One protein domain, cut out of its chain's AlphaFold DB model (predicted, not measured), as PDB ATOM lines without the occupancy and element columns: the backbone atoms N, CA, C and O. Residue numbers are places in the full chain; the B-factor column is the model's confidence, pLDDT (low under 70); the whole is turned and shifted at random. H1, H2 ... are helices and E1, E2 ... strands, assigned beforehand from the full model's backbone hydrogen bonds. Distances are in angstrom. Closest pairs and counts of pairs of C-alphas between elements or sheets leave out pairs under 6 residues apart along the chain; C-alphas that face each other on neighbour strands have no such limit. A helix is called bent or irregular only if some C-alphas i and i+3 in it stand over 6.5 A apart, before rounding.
ATOM      1  N   ILE A  27      76.224 111.608 112.200       75.81
ATOM      2  CA  ILE A  27      77.016 111.987 111.021       75.81
ATOM      3  C   ILE A  27      76.205 113.005 110.232       75.81
ATOM      4  O   ILE A  27      75.071 112.715 109.861       75.81
ATOM      5  N   ASP A  28      76.750 114.202 110.016       75.19
ATOM      6  CA  ASP A  28      76.075 115.284 109.281       75.19
ATOM      7  C   ASP A  28      74.643 115.580 109.779       75.19
ATOM      8  O   ASP A  28      73.740 115.921 109.016       75.19
ATOM      9  N   GLY A  29      74.418 115.436 111.092       78.31
ATOM     10  CA  GLY A  29      73.112 115.635 111.732       78.31
ATOM     11  C   GLY A  29      72.147 114.447 111.631       78.31
ATOM     12  O   GLY A  29      71.020 114.545 112.112       78.31
ATOM     13  N   ILE A  30      72.572 113.325 111.047       83.44
ATOM     14  CA  ILE A  30      71.802 112.083 110.952       83.44
ATOM     15  C   ILE A  30      72.228 111.138 112.076       83.44
ATOM     16  O   ILE A  30      73.404 110.800 112.195       83.44
ATOM     17  N   GLU A  31      71.269 110.682 112.880       89.50
ATOM     18  CA  GLU A  31      71.490 109.651 113.897       89.50
ATOM     19  C   GLU A  31      71.441 108.251 113.279       89.50
ATOM     20  O   GLU A  31      70.400 107.790 112.811       89.50
ATOM     21  N   ILE A  32      72.573 107.551 113.315       88.50
ATOM     22  CA  ILE A  32      72.697 106.161 112.877       88.50
ATOM     23  C   ILE A  32      72.756 105.266 114.122       88.50
ATOM     24  O   ILE A  32      73.681 105.414 114.924       88.50
ATOM     25  N   PRO A  33      71.810 104.333 114.326       92.12
ATOM     26  CA  PRO A  33      71.833 103.440 115.479       92.12
ATOM     27  C   PRO A  33      72.904 102.367 115.278       92.12
ATOM     28  O   PRO A  33      72.750 101.481 114.436       92.12
ATOM     29  N   VAL A  34      73.987 102.449 116.052       92.44
ATOM     30  CA  VAL A  34      75.114 101.521 115.949       92.44
ATOM     31  C   VAL A  34      75.248 100.640 117.183       92.44
ATOM     32  O   VAL A  34      74.981 101.055 118.313       92.44
ATOM     33  N   THR A  35      75.732  99.425 116.957       91.38
ATOM     34  CA  THR A  35      76.057  98.448 117.995       91.38
ATOM     35  C   THR A  35      77.541  98.112 117.939       91.38
ATOM     36  O   THR A  35      78.091  97.853 116.869       91.38
ATOM     37  N   MET A  36      78.189  98.053 119.102       89.38
ATOM     38  CA  MET A  36      79.548  97.530 119.264       89.38
ATOM     39  C   MET A  36      79.506  96.253 120.106       89.38
ATOM     40  O   MET A  36      78.934  96.256 121.198       89.38
ATOM     41  N   LYS A  37      80.105  95.167 119.607       85.38
ATOM     42  CA  LYS A  37      80.068  93.828 120.225       85.38
ATOM     43  C   LYS A  37      81.447  93.442 120.764       85.38
ATOM     44  O   LYS A  37      82.467  93.750 120.158       85.38
ATOM     45  N   ASN A  38      81.494  92.727 121.889       75.75
ATOM     46  CA  ASN A  38      82.756  92.312 122.514       75.75
ATOM     47  C   ASN A  38      83.508  91.183 121.791       75.75
ATOM     48  O   ASN A  38      84.668  90.934 122.107       75.75
ATOM     49  N   ILE A  39      82.876  90.483 120.848       67.56
ATOM     50  CA  ILE A  39      83.528  89.392 120.111       67.56
ATOM     51  C   ILE A  39      84.688  89.897 119.239       67.56
ATOM     52  O   ILE A  39      85.718  89.232 119.154       67.56
ATOM     53  N   ASP A  40      84.575  91.120 118.719       66.44
ATOM     54  CA  ASP A  40      85.572  91.745 117.840       66.44
ATOM     55  C   ASP A  40      86.634  92.553 118.620       66.44
ATOM     56  O   ASP A  40      87.612  93.058 118.070       66.44
ATOM     57  N   VAL A  41      86.475  92.666 119.943       66.31
ATOM     58  CA  VAL A  41      87.347  93.453 120.832       66.31
ATOM     59  C   VAL A  41      88.724  92.823 121.025       66.31
ATOM     60  O   VAL A  41      89.694  93.540 121.288       66.31
ATOM     61  N   ILE A  42      88.835  91.496 120.909       65.06
ATOM     62  CA  ILE A  42      90.117  90.789 121.057       65.06
ATOM     63  C   ILE A  42      91.092  91.252 119.971       65.06
ATOM     64  O   ILE A  42      92.224  91.620 120.289       65.06
ATOM     65  N   ASP A  43      90.629  91.333 118.725       65.44
ATOM     66  CA  ASP A  43      91.447  91.763 117.593       65.44
ATOM     67  C   ASP A  43      91.851  93.236 117.734       65.44
ATOM     68  O   ASP A  43      93.021  93.587 117.562       65.44
ATOM     69  N   VAL A  44      90.920  94.097 118.162       73.19
ATOM     70  CA  VAL A  44      91.212  95.511 118.454       73.19
ATOM     71  C   VAL A  44      92.263  95.646 119.566       73.19
ATOM     72  O   VAL A  44      93.194  96.444 119.442       73.19
ATOM     73  N   SER A  45      92.168  94.833 120.622       70.94
ATOM     74  CA  SER A  45      93.112  94.845 121.750       70.94
ATOM     75  C   SER A  45      94.516  94.388 121.342       70.94
ATOM     76  O   SER A  45      95.507  94.986 121.765       70.94
ATOM     77  N   MET A  46      94.621  93.361 120.492       70.75
ATOM     78  CA  MET A  46      95.908  92.909 119.946       70.75
ATOM     79  C   MET A  46      96.558  93.994 119.079       70.75
ATOM     80  O   MET A  46      97.743  94.293 119.240       70.75
ATOM     81  N   MET A  47      95.780  94.649 118.215       76.81
ATOM     82  CA  MET A  47      96.281  95.746 117.381       76.81
ATOM     83  C   MET A  47      96.697  96.970 118.206       76.81
ATOM     84  O   MET A  47      97.679  97.645 117.868       76.81
ATOM     85  N   GLN A  48      95.990  97.249 119.303       78.75
ATOM     86  CA  GLN A  48      96.361  98.304 120.239       78.75
ATOM     87  C   GLN A  48      97.730  98.022 120.871       78.75
ATOM     88  O   GLN A  48      98.586  98.907 120.872       78.75
ATOM     89  N   GLN A  49      97.973  96.792 121.337       79.75
ATOM     90  CA  GLN A  49      99.265  96.394 121.912       79.75
ATOM     91  C   GLN A  49     100.410  96.540 120.907       79.75
ATOM     92  O   GLN A  49     101.406  97.191 121.214       79.75
ATOM     93  N   MET A  50     100.236  96.042 119.679       82.19
ATOM     94  CA  MET A  50     101.243  96.201 118.620       82.19
ATOM     95  C   MET A  50     101.548  97.676 118.324       82.19
ATOM     96  O   MET A  50     102.693  98.045 118.063       82.19
ATOM     97  N   THR A  51     100.527  98.539 118.371       86.25
ATOM     98  CA  THR A  51     100.703  99.981 118.155       86.25
ATOM     99  C   THR A  51     101.489 100.627 119.295       86.25
ATOM    100  O   THR A  51     102.379 101.430 119.025       86.25
ATOM    101  N   ILE A  52     101.192 100.262 120.548       86.31
ATOM    102  CA  ILE A  52     101.938 100.733 121.723       86.31
ATOM    103  C   ILE A  52     103.406 100.336 121.594       86.31
ATOM    104  O   ILE A  52     104.274 101.190 121.720       86.31
ATOM    105  N   GLU A  53     103.691  99.066 121.305       88.75
ATOM    106  CA  GLU A  53     105.065  98.565 121.192       88.75
ATOM    107  C   GLU A  53     105.849  99.294 120.101       88.75
ATOM    108  O   GLU A  53     106.983  99.723 120.325       88.75
ATOM    109  N   LYS A  54     105.232  99.485 118.930       90.56
ATOM    110  CA  LYS A  54     105.849 100.223 117.827       90.56
ATOM    111  C   LYS A  54     106.147 101.674 118.217       90.56
ATOM    112  O   LYS A  54     107.295 102.099 118.114       90.56
ATOM    113  N   ALA A  55     105.141 102.405 118.697       91.44
ATOM    114  CA  ALA A  55     105.284 103.817 119.050       91.44
ATOM    115  C   ALA A  55     106.263 104.027 120.217       91.44
ATOM    116  O   ALA A  55     107.028 104.989 120.226       91.44
ATOM    117  N   LEU A  56     106.289 103.103 121.182       92.69
ATOM    118  CA  LEU A  56     107.233 103.129 122.295       92.69
ATOM    119  C   LEU A  56     108.676 102.950 121.813       92.69
ATOM    120  O   LEU A  56     109.570 103.646 122.293       92.69
ATOM    121  N   ASN A  57     108.913 102.033 120.874       93.50
ATOM    122  CA  ASN A  57     110.242 101.818 120.305       93.50
ATOM    123  C   ASN A  57     110.728 103.044 119.521       93.50
ATOM    124  O   ASN A  57     111.869 103.460 119.712       93.50
ATOM    125  N   GLU A  58     109.864 103.650 118.706       94.25
ATOM    126  CA  GLU A  58     110.163 104.885 117.966       94.25
ATOM    127  C   GLU A  58     110.492 106.039 118.933       94.25
ATOM    128  O   GLU A  58     111.578 106.616 118.876       94.25
ATOM    129  N   ALA A  59     109.638 106.290 119.930       93.19
ATOM    130  CA  ALA A  59     109.863 107.341 120.926       93.19
ATOM    131  C   ALA A  59     111.118 107.102 121.791       93.19
ATOM    132  O   ALA A  59     111.780 108.043 122.237       93.19
ATOM    133  N   ARG A  60     111.479 105.836 122.047       93.88
ATOM    134  CA  ARG A  60     112.720 105.484 122.754       93.88
ATOM    135  C   ARG A  60     113.959 105.805 121.933       93.88
ATOM    136  O   ARG A  60     114.910 106.323 122.514       93.88
ATOM    137  N   GLN A  61     113.940 105.525 120.631       95.12
ATOM    138  CA  GLN A  61     115.037 105.859 119.714       95.12
ATOM    139  C   GLN A  61     115.277 107.372 119.644       95.12
ATOM    140  O   GLN A  61     116.420 107.805 119.546       95.12
ATOM    141  N   GLU A  62     114.221 108.166 119.800       94.88
ATOM    142  CA  GLU A  62     114.290 109.629 119.901       94.88
ATOM    143  C   GLU A  62     114.724 110.143 121.290       94.88
ATOM    144  O   GLU A  62     114.811 111.347 121.518       94.88
ATOM    145  N   GLY A  63     115.003 109.254 122.251       94.50
ATOM    146  CA  GLY A  63     115.455 109.626 123.597       94.50
ATOM    147  C   GLY A  63     114.345 110.105 124.540       94.50
ATOM    148  O   GLY A  63     114.628 110.486 125.675       94.50
ATOM    149  N   LEU A  64     113.072 110.031 124.136       95.31
ATOM    150  CA  LEU A  64     111.945 110.575 124.911       95.31
ATOM    151  C   LEU A  64     111.654 109.787 126.198       95.31
ATOM    152  O   LEU A  64     110.979 110.277 127.096       95.31
ATOM    153  N   HIS A  65     112.197 108.579 126.328       95.56
ATOM    154  CA  HIS A  65     112.112 107.771 127.548       95.56
ATOM    155  C   HIS A  65     112.909 108.357 128.724       95.56
ATOM    156  O   HIS A  65     112.715 107.945 129.862       95.56
ATOM    157  N   LEU A  66     113.806 109.310 128.455       95.56
ATOM    158  CA  LEU A  66     114.560 110.041 129.474       95.56
ATOM    159  C   LEU A  66     113.848 111.325 129.918       95.56
ATOM    160  O   LEU A  66     114.294 111.983 130.856       95.56
ATOM    161  N   LEU A  67     112.767 111.701 129.232       96.38
ATOM    162  CA  LEU A  67     112.019 112.917 129.508       96.38
ATOM    163  C   LEU A  67     110.796 112.613 130.382       96.38
ATOM    164  O   LEU A  67     110.157 111.566 130.215       96.38
ATOM    165  N   PRO A  68     110.442 113.527 131.302       96.69
ATOM    166  CA  PRO A  68     109.255 113.371 132.124       96.69
ATOM    167  C   PRO A  68     107.983 113.487 131.277       96.69
ATOM    168  O   PRO A  68     107.969 114.105 130.211       96.69
ATOM    169  N   VAL A  69     106.897 112.921 131.796       96.31
ATOM    170  CA  VAL A  69     105.550 113.063 131.230       96.31
ATOM    171  C   VAL A  69     105.176 114.539 131.099       96.31
ATOM    172  O   VAL A  69     105.434 115.352 131.987       96.31
ATOM    173  N   ASN A  70     104.507 114.883 130.002       96.62
ATOM    174  CA  ASN A  70     103.859 116.176 129.859       96.62
ATOM    175  C   ASN A  70     102.495 116.139 130.565       96.62
ATOM    176  O   ASN A  70     101.501 115.684 129.991       96.62
ATOM    177  N   GLU A  71     102.467 116.623 131.809       94.44
ATOM    178  CA  GLU A  71     101.286 116.594 132.685       94.44
ATOM    179  C   GLU A  71     100.066 117.282 132.062       94.44
ATOM    180  O   GLU A  71      98.983 116.708 132.041       94.44
ATOM    181  N   MET A  72     100.245 118.451 131.438       94.56
ATOM    182  CA  MET A  72      99.149 119.174 130.784       94.56
ATOM    183  C   MET A  72      98.516 118.355 129.647       94.56
ATOM    184  O   MET A  72      97.293 118.312 129.496       94.56
ATOM    185  N   ARG A  73      99.337 117.676 128.834       91.50
ATOM    186  CA  ARG A  73      98.832 116.783 127.777       91.50
ATOM    187  C   ARG A  73      98.136 115.558 128.360       91.50
ATOM    188  O   ARG A  73      97.114 115.137 127.812       91.50
ATOM    189  N   TRP A  74      98.661 115.014 129.454       91.88
ATOM    190  CA  TRP A  74      98.080 113.859 130.125       91.88
ATOM    191  C   TRP A  74      96.713 114.183 130.741       91.88
ATOM    192  O   TRP A  74      95.745 113.469 130.495       91.88
ATOM    193  N   GLU A  75      96.582 115.308 131.438       91.00
ATOM    194  CA  GLU A  75      95.301 115.795 131.964       91.00
ATOM    195  C   GLU A  75      94.273 116.007 130.848       91.00
ATOM    196  O   GLU A  75      93.116 115.592 130.960       91.00
ATOM    197  N   ALA A  76      94.699 116.585 129.722       89.69
ATOM    198  CA  ALA A  76      93.836 116.744 128.559       89.69
ATOM    199  C   ALA A  76      93.400 115.387 127.967       89.69
ATOM    200  O   ALA A  76      92.270 115.258 127.493       89.69
ATOM    201  N   HIS A  77      94.271 114.372 127.996       86.38
ATOM    202  CA  HIS A  77      93.927 113.010 127.588       86.38
ATOM    203  C   HIS A  77      92.888 112.381 128.527       86.38
ATOM    204  O   HIS A  77      91.871 111.886 128.043       86.38
ATOM    205  N   LEU A  78      93.088 112.472 129.848       86.94
ATOM    206  CA  LEU A  78      92.128 111.992 130.849       86.94
ATOM    207  C   LEU A  78      90.751 112.643 130.674       86.94
ATOM    208  O   LEU A  78      89.726 111.957 130.717       86.94
ATOM    209  N   LYS A  79      90.726 113.959 130.433       88.00
ATOM    210  CA  LYS A  79      89.488 114.700 130.179       88.00
ATOM    211  C   LYS A  79      88.755 114.148 128.953       88.00
ATOM    212  O   LYS A  79      87.594 113.774 129.081       88.00
ATOM    213  N   ARG A  80      89.430 114.027 127.802       84.81
ATOM    214  CA  ARG A  80      88.823 113.504 126.560       84.81
ATOM    215  C   ARG A  80      88.293 112.081 126.728       84.81
ATOM    216  O   ARG A  80      87.149 111.804 126.387       84.81
ATOM    217  N   ALA A  81      89.087 111.199 127.333       81.38
ATOM    218  CA  ALA A  81      88.723 109.795 127.542       81.38
ATOM    219  C   ALA A  81      87.530 109.584 128.494       81.38
ATOM    220  O   ALA A  81      87.097 108.451 128.708       81.38
ATOM    221  N   THR A  82      87.028 110.649 129.126       82.81
ATOM    222  CA  THR A  82      85.958 110.572 130.127       82.81
ATOM    223  C   THR A  82      84.853 111.600 129.916       82.81
ATOM    224  O   THR A  82      83.898 111.633 130.697       82.81
ATOM    225  N   GLU A  83      84.953 112.408 128.861       83.19
ATOM    226  CA  GLU A  83      84.069 113.539 128.573       83.19
ATOM    227  C   GLU A  83      82.602 113.109 128.481       83.19
ATOM    228  O   GLU A  83      81.765 113.669 129.181       83.19
ATOM    229  N   ASN A  84      82.327 112.013 127.766       78.62
ATOM    230  CA  ASN A  84      80.972 111.482 127.549       78.62
ATOM    231  C   ASN A  84      80.676 110.219 128.374       78.62
ATOM    232  O   ASN A  84      79.786 109.439 128.041       78.62
ATOM    233  N   LEU A  85      81.468 109.972 129.422       80.31
ATOM    234  CA  LEU A  85      81.235 108.877 130.358       80.31
ATOM    235  C   LEU A  85      80.550 109.397 131.618       80.31
ATOM    236  O   LEU A  85      80.941 110.427 132.179       80.31
ATOM    237  N   GLU A  86      79.597 108.616 132.120       81.88
ATOM    238  CA  GLU A  86      78.822 108.941 133.315       81.88
ATOM    239  C   GLU A  86      78.876 107.833 134.374       81.88
ATOM    240  O   GLU A  86      79.254 106.684 134.118       81.88
ATOM    241  N   GLY A  87      78.502 108.206 135.599       86.12
ATOM    242  CA  GLY A  87      78.229 107.261 136.675       86.12
ATOM    243  C   GLY A  87      79.406 106.334 137.034       86.12
ATOM    244  O   GLY A  87      80.557 106.782 137.097       86.12
ATOM    245  N   PRO A  88      79.132 105.048 137.328       81.69
ATOM    246  CA  PRO A  88      80.155 104.071 137.708       81.69
ATOM    247  C   PRO A  88      81.221 103.834 136.630       81.69
ATOM    248  O   PRO A  88      82.395 103.684 136.963       81.69
ATOM    249  N   VAL A  89      80.839 103.878 135.348       77.25
ATOM    250  CA  VAL A  89      81.757 103.649 134.221       77.25
ATOM    251  C   VAL A  89      82.826 104.734 134.172       77.25
ATOM    252  O   VAL A  89      84.013 104.419 134.111       77.25
ATOM    253  N   LYS A  90      82.431 106.013 134.271       86.69
ATOM    254  CA  LYS A  90      83.383 107.136 134.302       86.69
ATOM    255  C   LYS A  90      84.409 106.969 135.420       86.69
ATOM    256  O   LYS A  90      85.600 107.153 135.194       86.69
ATOM    257  N   LYS A  91      83.943 106.606 136.623       86.75
ATOM    258  CA  LYS A  91      84.803 106.419 137.800       86.75
ATOM    259  C   LYS A  91      85.810 105.293 137.589       86.75
ATOM    260  O   LYS A  91      86.980 105.472 137.908       86.75
ATOM    261  N   GLU A  92      85.375 104.160 137.046       86.12
ATOM    262  CA  GLU A  92      86.266 103.024 136.809       86.12
ATOM    263  C   GLU A  92      87.277 103.306 135.690       86.12
ATOM    264  O   GLU A  92      88.456 102.984 135.838       86.12
ATOM    265  N   VAL A  93      86.854 103.968 134.608       83.56
ATOM    266  CA  VAL A  93      87.760 104.383 133.527       83.56
ATOM    267  C   VAL A  93      88.801 105.381 134.039       83.56
ATOM    268  O   VAL A  93      89.987 105.167 133.797       83.56
ATOM    269  N   LEU A  94      88.397 106.407 134.798       86.81
ATOM    270  CA  LEU A  94      89.328 107.351 135.433       86.81
ATOM    271  C   LEU A  94      90.333 106.630 136.329       86.81
ATOM    272  O   LEU A  94      91.536 106.752 136.125       86.81
ATOM    273  N   ARG A  95      89.842 105.807 137.261       88.50
ATOM    274  CA  ARG A  95      90.679 105.049 138.198       88.50
ATOM    275  C   ARG A  95      91.699 104.170 137.470       88.50
ATOM    276  O   ARG A  95      92.832 104.018 137.930       88.50
ATOM    277  N   ARG A  96      91.303 103.557 136.349       84.31
ATOM    278  CA  ARG A  96      92.202 102.754 135.515       84.31
ATOM    279  C   ARG A  96      93.276 103.625 134.872       84.31
ATOM    280  O   ARG A  96      94.450 103.308 135.029       84.31
ATOM    281  N   LEU A  97      92.885 104.705 134.198       85.06
ATOM    282  CA  LEU A  97      93.827 105.592 133.514       85.06
ATOM    283  C   LEU A  97      94.804 106.246 134.499       85.06
ATOM    284  O   LEU A  97      95.992 106.310 134.217       85.06
ATOM    285  N   GLU A  98      94.351 106.647 135.688       86.81
ATOM    286  CA  GLU A  98      95.218 107.167 136.753       86.81
ATOM    287  C   GLU A  98      96.247 106.133 137.227       86.81
ATOM    288  O   GLU A  98      97.417 106.459 137.423       86.81
ATOM    289  N   LYS A  99      95.837 104.866 137.374       87.00
ATOM    290  CA  LYS A  99      96.749 103.766 137.722       87.00
ATOM    291  C   LYS A  99      97.737 103.453 136.594       87.00
ATOM    292  O   LYS A  99      98.858 103.029 136.861       87.00
ATOM    293  N   GLU A 100      97.306 103.632 135.352       85.06
ATOM    294  CA  GLU A 100      98.086 103.416 134.130       85.06
ATOM    295  C   GLU A 100      98.833 104.683 133.687       85.06
ATOM    296  O   GLU A 100      99.317 104.743 132.556       85.06
ATOM    297  N   LYS A 101      98.951 105.692 134.567       90.56
ATOM    298  CA  LYS A 101      99.656 106.935 134.261       90.56
ATOM    299  C   LYS A 101     101.073 106.622 133.742       90.56
ATOM    300  O   LYS A 101     101.822 105.901 134.419       90.56
ATOM    301  N   PRO A 102     101.453 107.159 132.565       93.88
ATOM    302  CA  PRO A 102     102.772 106.933 131.991       93.88
ATOM    303  C   PRO A 102     103.874 107.394 132.947       93.88
ATOM    304  O   PRO A 102     103.663 108.275 133.780       93.88
ATOM    305  N   GLN A 103     105.054 106.786 132.835       94.62
ATOM    306  CA  GLN A 103     106.218 107.159 133.647       94.62
ATOM    307  C   GLN A 103     107.165 108.081 132.880       94.62
ATOM    308  O   GLN A 103     107.859 108.902 133.474       94.62
ATOM    309  N   THR A 104     107.166 107.970 131.553       96.81
ATOM    310  CA  THR A 104     108.031 108.741 130.662       96.81
ATOM    311  C   THR A 104     107.229 109.383 129.535       96.81
ATOM    312  O   THR A 104     106.110 108.961 129.224       96.81
ATOM    313  N   LEU A 105     107.815 110.385 128.875       95.56
ATOM    314  CA  LEU A 105     107.212 110.981 127.682       95.56
ATOM    315  C   LEU A 105     107.050 109.952 126.551       95.56
ATOM    316  O   LEU A 105     106.068 110.005 125.813       95.56
ATOM    317  N   ALA A 106     107.965 108.981 126.440       95.25
ATOM    318  CA  ALA A 106     107.834 107.888 125.479       95.25
ATOM    319  C   ALA A 106     106.596 107.014 125.749       95.25
ATOM    320  O   ALA A 106     105.855 106.710 124.815       95.25
ATOM    321  N   ASP A 107     106.329 106.662 127.013       94.50
ATOM    322  CA  ASP A 107     105.130 105.892 127.379       94.50
ATOM    323  C   ASP A 107     103.855 106.686 127.077       94.50
ATOM    324  O   ASP A 107     102.894 106.147 126.530       94.50
ATOM    325  N   GLN A 108     103.860 107.989 127.383       94.56
ATOM    326  CA  GLN A 108     102.738 108.875 127.084       94.56
ATOM    327  C   GLN A 108     102.439 108.909 125.582       94.56
ATOM    328  O   GLN A 108     101.288 108.732 125.181       94.56
ATOM    329  N   ILE A 109     103.460 109.109 124.746       92.19
ATOM    330  CA  ILE A 109     103.306 109.146 123.287       92.19
ATOM    331  C   ILE A 109     102.793 107.806 122.765       92.19
ATOM    332  O   ILE A 109     101.905 107.791 121.915       92.19
ATOM    333  N   ALA A 110     103.291 106.686 123.291       91.81
ATOM    334  CA  ALA A 110     102.831 105.362 122.891       91.81
ATOM    335  C   ALA A 110     101.346 105.136 123.227       91.81
ATOM    336  O   ALA A 110     100.593 104.638 122.387       91.81
ATOM    337  N   ILE A 111     100.901 105.558 124.417       88.50
ATOM    338  CA  ILE A 111      99.489 105.496 124.821       88.50
ATOM    339  C   ILE A 111      98.635 106.384 123.912       88.50
ATOM    340  O   ILE A 111      97.641 105.906 123.363       88.50
ATOM    341  N   GLU A 112      99.029 107.643 123.703       87.06
ATOM    342  CA  GLU A 112      98.301 108.591 122.852       87.06
ATOM    343  C   GLU A 112      98.210 108.103 121.396       87.06
ATOM    344  O   GLU A 112      97.134 108.154 120.793       87.06
ATOM    345  N   ALA A 113      99.298 107.554 120.850       87.12
ATOM    346  CA  ALA A 113      99.318 106.938 119.529       87.12
ATOM    347  C   ALA A 113      98.374 105.732 119.468       87.12
ATOM    348  O   ALA A 113      97.569 105.624 118.544       87.12
ATOM    349  N   SER A 114      98.405 104.852 120.472       84.88
ATOM    350  CA  SER A 114      97.493 103.710 120.534       84.88
ATOM    351  C   SER A 114      96.032 104.147 120.555       84.88
ATOM    352  O   SER A 114      95.210 103.542 119.877       84.88
ATOM    353  N   TRP A 115      95.714 105.230 121.265       81.44
ATOM    354  CA  TRP A 115      94.370 105.790 121.359       81.44
ATOM    355  C   TRP A 115      93.904 106.307 119.999       81.44
ATOM    356  O   TRP A 115      92.829 105.947 119.521       81.44
ATOM    357  N   TYR A 116      94.772 107.069 119.332       80.56
ATOM    358  CA  TYR A 116      94.540 107.580 117.989       80.56
ATOM    359  C   TYR A 116      94.310 106.450 116.979       80.56
ATOM    360  O   TYR A 116      93.311 106.454 116.268       80.56
ATOM    361  N   TYR A 117      95.191 105.449 116.933       78.62
ATOM    362  CA  TYR A 117      95.074 104.337 115.988       78.62
ATOM    363  C   TYR A 117      93.903 103.407 116.317       78.62
ATOM    364  O   TYR A 117      93.200 102.982 115.408       78.62
ATOM    365  N   THR A 118      93.648 103.108 117.589       77.62
ATOM    366  CA  THR A 118      92.540 102.232 118.003       77.62
ATOM    367  C   THR A 118      91.197 102.882 117.706       77.62
ATOM    368  O   THR A 118      90.365 102.281 117.026       77.62
ATOM    369  N   GLY A 119      91.027 104.141 118.109       76.88
ATOM    370  CA  GLY A 119      89.815 104.912 117.852       76.88
ATOM    371  C   GLY A 119      89.575 105.250 116.394       76.88
ATOM    372  O   GLY A 119      88.439 105.159 115.947       76.88
ATOM    373  N   ARG A 120      90.616 105.613 115.634       76.56
ATOM    374  CA  ARG A 120      90.433 105.973 114.222       76.56
ATOM    375  C   ARG A 120      90.434 104.779 113.291       76.56
ATOM    376  O   ARG A 120      89.732 104.825 112.301       76.56
ATOM    377  N   LYS A 121      91.227 103.737 113.543       76.25
ATOM    378  CA  LYS A 121      91.470 102.689 112.539       76.25
ATOM    379  C   LYS A 121      90.719 101.394 112.788       76.25
ATOM    380  O   LYS A 121      90.434 100.681 111.827       76.25
ATOM    381  N   TYR A 122      90.439 101.069 114.047       79.62
ATOM    382  CA  TYR A 122      89.960  99.736 114.412       79.62
ATOM    383  C   TYR A 122      88.544  99.753 114.986       79.62
ATOM    384  O   TYR A 122      87.727  98.958 114.540       79.62
ATOM    385  N   ILE A 123      88.212 100.688 115.883       83.62
ATOM    386  CA  ILE A 123      86.865 100.771 116.473       83.62
ATOM    387  C   ILE A 123      85.754 100.972 115.419       83.62
ATOM    388  O   ILE A 123      84.756 100.262 115.498       83.62
ATOM    389  N   PRO A 124      85.892 101.843 114.397       82.88
ATOM    390  CA  PRO A 124      84.848 102.007 113.383       82.88
ATOM    391  C   PRO A 124      84.523 100.719 112.615       82.88
ATOM    392  O   PRO A 124      83.377 100.496 112.247       82.88
ATOM    393  N   LYS A 125      85.517  99.843 112.412       80.25
ATOM    394  CA  LYS A 125      85.376  98.592 111.647       80.25
ATOM    395  C   LYS A 125      84.577  97.513 112.377       80.25
ATOM    396  O   LYS A 125      84.210  96.515 111.774       80.25
ATOM    397  N   ILE A 126      84.343  97.702 113.674       83.62
ATOM    398  CA  ILE A 126      83.579  96.779 114.518       83.62
ATOM    399  C   ILE A 126      82.213  97.365 114.912       83.62
ATOM    400  O   ILE A 126      81.573  96.878 115.845       83.62
ATOM    401  N   LEU A 127      81.786  98.443 114.242       88.12
ATOM    402  CA  LEU A 127      80.448  99.010 114.389       88.12
ATOM    403  C   LEU A 127      79.475  98.272 113.479       88.12
ATOM    404  O   LEU A 127      79.786  98.020 112.318       88.12
ATOM    405  N   TYR A 128      78.288  97.978 113.996       89.31
ATOM    406  CA  TYR A 128      77.225  97.288 113.272       89.31
ATOM    407  C   TYR A 128      75.960  98.138 113.209       89.31
ATOM    408  O   TYR A 128      75.644  98.837 114.170       89.31
ATOM    409  N   VAL A 129      75.206  98.012 112.119       89.31
ATOM    410  CA  VAL A 129      73.805  98.441 112.013       89.31
ATOM    411  C   VAL A 129      72.969  97.182 111.800       89.31
ATOM    412  O   VAL A 129      73.050  96.527 110.759       89.31
ATOM    413  N   GLY A 130      72.210  96.791 112.826       86.31
ATOM    414  CA  GLY A 130      71.603  95.460 112.878       86.31
ATOM    415  C   GLY A 130      72.677  94.366 112.868       86.31
ATOM    416  O   GLY A 130      73.539  94.322 113.749       86.31
ATOM    417  N   ASP A 131      72.639  93.495 111.858       83.44
ATOM    418  CA  ASP A 131      73.587  92.381 111.709       83.44
ATOM    419  C   ASP A 131      74.733  92.660 110.725       83.44
ATOM    420  O   ASP A 131      75.631  91.833 110.583       83.44
ATOM    421  N   SER A 132      74.734  93.818 110.057       84.69
ATOM    422  CA  SER A 132      75.761  94.188 109.071       84.69
ATOM    423  C   SER A 132      76.775  95.155 109.667       84.69
ATOM    424  O   SER A 132      76.405  96.022 110.458       84.69
ATOM    425  N   GLN A 133      78.050  95.022 109.292       86.94
ATOM    426  CA  GLN A 133      79.061  96.021 109.643       86.94
ATOM    427  C   GLN A 133      78.709  97.356 108.980       86.94
ATOM    428  O   GLN A 133      78.298  97.389 107.823       86.94
ATOM    429  N   LEU A 134      78.849  98.449 109.729       85.19
ATOM    430  CA  LEU A 134      78.586  99.801 109.237       85.19
ATOM    431  C   LEU A 134      79.564 100.172 108.117       85.19
ATOM    432  O   LEU A 134      79.160 100.771 107.124       85.19
ATOM    433  N   PHE A 135      80.837  99.806 108.287       83.00
ATOM    434  CA  PHE A 135      81.881 100.030 107.295       83.00
ATOM    435  C   PHE A 135      82.480  98.701 106.836       83.00
ATOM    436  O   PHE A 135      83.036  97.963 107.651       83.00
ATOM    437  N   ASP A 136      82.399  98.432 105.539       77.88
ATOM    438  CA  ASP A 136      83.019  97.310 104.849       77.88
ATOM    439  C   ASP A 136      83.999  97.800 103.760       77.88
ATOM    440  O   ASP A 136      84.357  98.979 103.687       77.88
ATOM    441  N   GLU A 137      84.507  96.886 102.931       68.25
ATOM    442  CA  GLU A 137      85.459  97.232 101.866       68.25
ATOM    443  C   GLU A 137      84.868  98.170 100.798       68.25
ATOM    444  O   GLU A 137      85.622  98.855 100.108       68.25
ATOM    445  N   SER A 138      83.538  98.232 100.663       69.88
ATOM    446  CA  SER A 138      82.848  99.007  99.630       69.88
ATOM    447  C   SER A 138      82.594 100.468 100.009       69.88
ATOM    448  O   SER A 138      82.420 101.297  99.115       69.88
ATOM    449  N   ASN A 139      82.620 100.809 101.301       71.38
ATOM    450  CA  ASN A 139      82.351 102.161 101.812       71.38
ATOM    451  C   ASN A 139      83.467 102.692 102.739       71.38
ATOM    452  O   ASN A 139      83.253 103.563 103.584       71.38
ATOM    453  N   ILE A 140      84.696 102.198 102.558       68.62
ATOM    454  CA  ILE A 140      85.858 102.600 103.363       68.62
ATOM    455  C   ILE A 140      86.212 104.094 103.213       68.62
ATOM    456  O   ILE A 140      86.867 104.669 104.079       68.62
ATOM    457  N   ASP A 141      85.775 104.760 102.145       66.06
ATOM    458  CA  ASP A 141      85.993 106.200 101.970       66.06
ATOM    459  C   ASP A 141      85.127 107.044 102.920       66.06
ATOM    460  O   ASP A 141      85.620 108.034 103.472       66.06
ATOM    461  N   ASP A 142      83.906 106.596 103.228       68.19
ATOM    462  CA  ASP A 142      83.037 107.209 104.245       68.19
ATOM    463  C   ASP A 142      83.648 107.047 105.650       68.19
ATOM    464  O   ASP A 142      83.587 107.952 106.489       68.19
ATOM    465  N   TYR A 143      84.369 105.942 105.875       70.50
ATOM    466  CA  TYR A 143      85.195 105.746 107.070       70.50
ATOM    467  C   TYR A 143      86.269 106.836 107.217       70.50
ATOM    468  O   TYR A 143      86.451 107.367 108.315       70.50
ATOM    469  N   TYR A 144      86.971 107.220 106.141       66.75
ATOM    470  CA  TYR A 144      88.034 108.233 106.223       66.75
ATOM    471  C   TYR A 144      87.505 109.641 106.512       66.75
ATOM    472  O   TYR A 144      88.269 110.481 107.005       66.75
ATOM    473  N   GLN A 145      86.232 109.902 106.214       67.81
ATOM    474  CA  GLN A 145      85.562 111.152 106.557       67.81
ATOM    475  C   GLN A 145      85.141 111.156 108.030       67.81
ATOM    476  O   GLN A 145      85.493 112.088 108.753       67.81
ATOM    477  N   LEU A 146      84.525 110.067 108.506       71.88
ATOM    478  CA  LEU A 146      84.092 109.912 109.898       71.88
ATOM    479  C   LEU A 146      85.240 110.100 110.901       71.88
ATOM    480  O   LEU A 146      85.122 110.806 111.899       71.88
ATOM    481  N   VAL A 147      86.388 109.473 110.643       68.31
ATOM    482  CA  VAL A 147      87.491 109.393 111.619       68.31
ATOM    483  C   VAL A 147      88.291 110.691 111.753       68.31
ATOM    484  O   VAL A 147      89.225 110.760 112.559       68.31
ATOM    485  N   ARG A 148      87.963 111.720 110.961       72.75
ATOM    486  CA  ARG A 148      88.544 113.065 111.087       72.75
ATOM    487  C   ARG A 148      87.826 113.908 112.132       72.75
ATOM    488  O   ARG A 148      88.468 114.802 112.685       72.75
ATOM    489  N   ASP A 149      86.567 113.599 112.424       80.81
ATOM    490  CA  ASP A 149      85.793 114.256 113.467       80.81
ATOM    491  C   ASP A 149      86.295 113.816 114.856       80.81
ATOM    492  O   ASP A 149      86.363 112.627 115.192       80.81
ATOM    493  N   MET A 150      86.724 114.793 115.657       78.06
ATOM    494  CA  MET A 150      87.281 114.553 116.988       78.06
ATOM    495  C   MET A 150      86.216 114.200 118.028       78.06
ATOM    496  O   MET A 150      86.530 113.468 118.973       78.06
ATOM    497  N   ASP A 151      84.983 114.665 117.850       80.44
ATOM    498  CA  ASP A 151      83.865 114.361 118.740       80.44
ATOM    499  C   ASP A 151      83.410 112.921 118.506       80.44
ATOM    500  O   ASP A 151      83.269 112.150 119.462       80.44
ATOM    501  N   VAL A 152      83.317 112.510 117.235       82.88
ATOM    502  CA  VAL A 152      83.056 111.112 116.869       82.88
ATOM    503  C   VAL A 152      84.151 110.195 117.404       82.88
ATOM    504  O   VAL A 152      83.857 109.191 118.054       82.88
ATOM    505  N   LEU A 153      85.425 110.546 117.203       82.19
ATOM    506  CA  LEU A 153      86.542 109.762 117.731       82.19
ATOM    507  C   LEU A 153      86.445 109.586 119.254       82.19
ATOM    508  O   LEU A 153      86.617 108.481 119.774       82.19
ATOM    509  N   THR A 154      86.161 110.675 119.965       82.50
ATOM    510  CA  THR A 154      86.039 110.673 121.425       82.50
ATOM    511  C   THR A 154      84.868 109.803 121.879       82.50
ATOM    512  O   THR A 154      85.024 108.986 122.788       82.50
ATOM    513  N   LEU A 155      83.714 109.903 121.213       85.94
ATOM    514  CA  LEU A 155      82.557 109.044 121.460       85.94
ATOM    515  C   LEU A 155      82.906 107.560 121.290       85.94
ATOM    516  O   LEU A 155      82.647 106.765 122.197       85.94
ATOM    517  N   LEU A 156      83.520 107.191 120.164       86.44
ATOM    518  CA  LEU A 156      83.859 105.803 119.847       86.44
ATOM    519  C   LEU A 156      84.784 105.182 120.894       86.44
ATOM    520  O   LEU A 156      84.560 104.053 121.331       86.44
ATOM    521  N   ILE A 157      85.791 105.924 121.349       83.75
ATOM    522  CA  ILE A 157      86.734 105.407 122.341       83.75
ATOM    523  C   ILE A 157      86.109 105.332 123.737       83.75
ATOM    524  O   ILE A 157      86.387 104.392 124.491       83.75
ATOM    525  N   ASN A 158      85.219 106.265 124.072       85.94
ATOM    526  CA  ASN A 158      84.457 106.206 125.316       85.94
ATOM    527  C   ASN A 158      83.557 104.961 125.331       85.94
ATOM    528  O   ASN A 158      83.576 104.203 126.302       85.94
ATOM    529  N   LYS A 159      82.851 104.678 124.228       88.12
ATOM    530  CA  LYS A 159      81.996 103.487 124.100       88.12
ATOM    531  C   LYS A 159      82.795 102.187 124.093       88.12
ATOM    532  O   LYS A 159      82.414 101.238 124.773       88.12
ATOM    533  N   PHE A 160      83.956 102.165 123.451       86.00
ATOM    534  CA  PHE A 160      84.869 101.029 123.545       86.00
ATOM    535  C   PHE A 160      85.388 100.810 124.978       86.00
ATOM    536  O   PHE A 160      85.431  99.683 125.472       86.00
ATOM    537  N   SER A 161      85.726 101.883 125.698       83.12
ATOM    538  CA  SER A 161      86.162 101.798 127.099       83.12
ATOM    539  C   SER A 161      85.058 101.281 128.021       83.12
ATOM    540  O   SER A 161      85.333 100.498 128.936       83.12
ATOM    541  N   GLU A 162      83.812 101.684 127.770       85.62
ATOM    542  CA  GLU A 162      82.627 101.163 128.449       85.62
ATOM    543  C   GLU A 162      82.461  99.656 128.184       85.62
ATOM    544  O   GLU A 162      82.287  98.884 129.131       85.62
ATOM    545  N   LEU A 163      82.614  99.217 126.928       85.31
ATOM    546  CA  LEU A 163      82.502  97.812 126.519       85.31
ATOM    547  C   LEU A 163      83.533  96.936 127.239       85.31
ATOM    548  O   LEU A 163      83.181  95.926 127.854       85.31
ATOM    549  N   MET A 164      84.792  97.381 127.242       80.19
ATOM    550  CA  MET A 164      85.897  96.728 127.950       80.19
ATOM    551  C   MET A 164      85.647  96.619 129.456       80.19
ATOM    552  O   MET A 164      85.979  95.609 130.081       80.19
TER     553      MET A 164
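AT A GLANCE: This is residues 27 to 164 of the 184 residues of an uncharacterized protein of Caldithrix sp. RBG_13_44_9 (UniProt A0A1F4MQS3). Two long helices, H1 and H4, run side by side in opposite ways along the longest axis, and H6 crosses H4 near its kink. H2 and H3 form a loose pair near H4 and H6, while a small antiparallel ribbon, E1 and E2, and short H5 lie toward one end. The 138 printed residues, mostly helix by class, hold E1, H1, H2, H3, H4, E2, H5 and H6 in chain order. The whole is compact, with a radius of gyration of the C-alphas of 15.8 A and spans of 47 by 34 by 28 A.

IN THESE COORDINATES: E1, residues 30 to 37, begins at C-alpha 30 (71.802, 112.083, 110.952) and is 22.1 A long. H1, residues 38 to 61, is 35.1 A long. H2 is residues 71 to 80; H3, residues 87 to 99, is 18.9 A long. H4, residues 105 to 126, is 30.6 A long, with a kink of 35 degrees near residue 119. E2 is residues 127 to 129 and H5 residues 140 to 146. H6, residues 150 to 164, is 21.0 A long and ends at C-alpha 164 (85.897, 96.728, 127.950). H1 and H4 are only just irregular: C-alphas 39 and 42 are 6.8 A apart, 121 and 124 6.7 A.

HOW THE PARTS SIT: H6, the hub, touches H4 about perpendicular at 88 degrees; closest C-alphas are Gly 119 and Ile 157, 5.5 A. H6 only just touches H3, with 3 pairs of C-alphas within 8 A, closest Val 89 and Glu 162, 6.3 A. H1 and H4 touch at a shallow tilt of 31 degrees; closest C-alphas are Ala 55 and Ala 110, 4.8 A. H2 and H3 are close but not clearly touching; closest C-alphas are Leu 78 and Leu 94, 7.1 A. Between E1 and E2, N 35 and O 128 are within hydrogen-bond range at 2.8 A. Every O i to N i+4 pair is within range in H2, H3, H5 and H6; H1 has 18 of 20, H4 14 of 18.

THE WHOLE: The C-alphas farthest apart, Leu 66 and Gly 130, are 48.3 A apart. The printed part has no cut and no long link. Mean pLDDT of the printed part is 84.0; residues under 70 include 39 to 43 and 140 to 142.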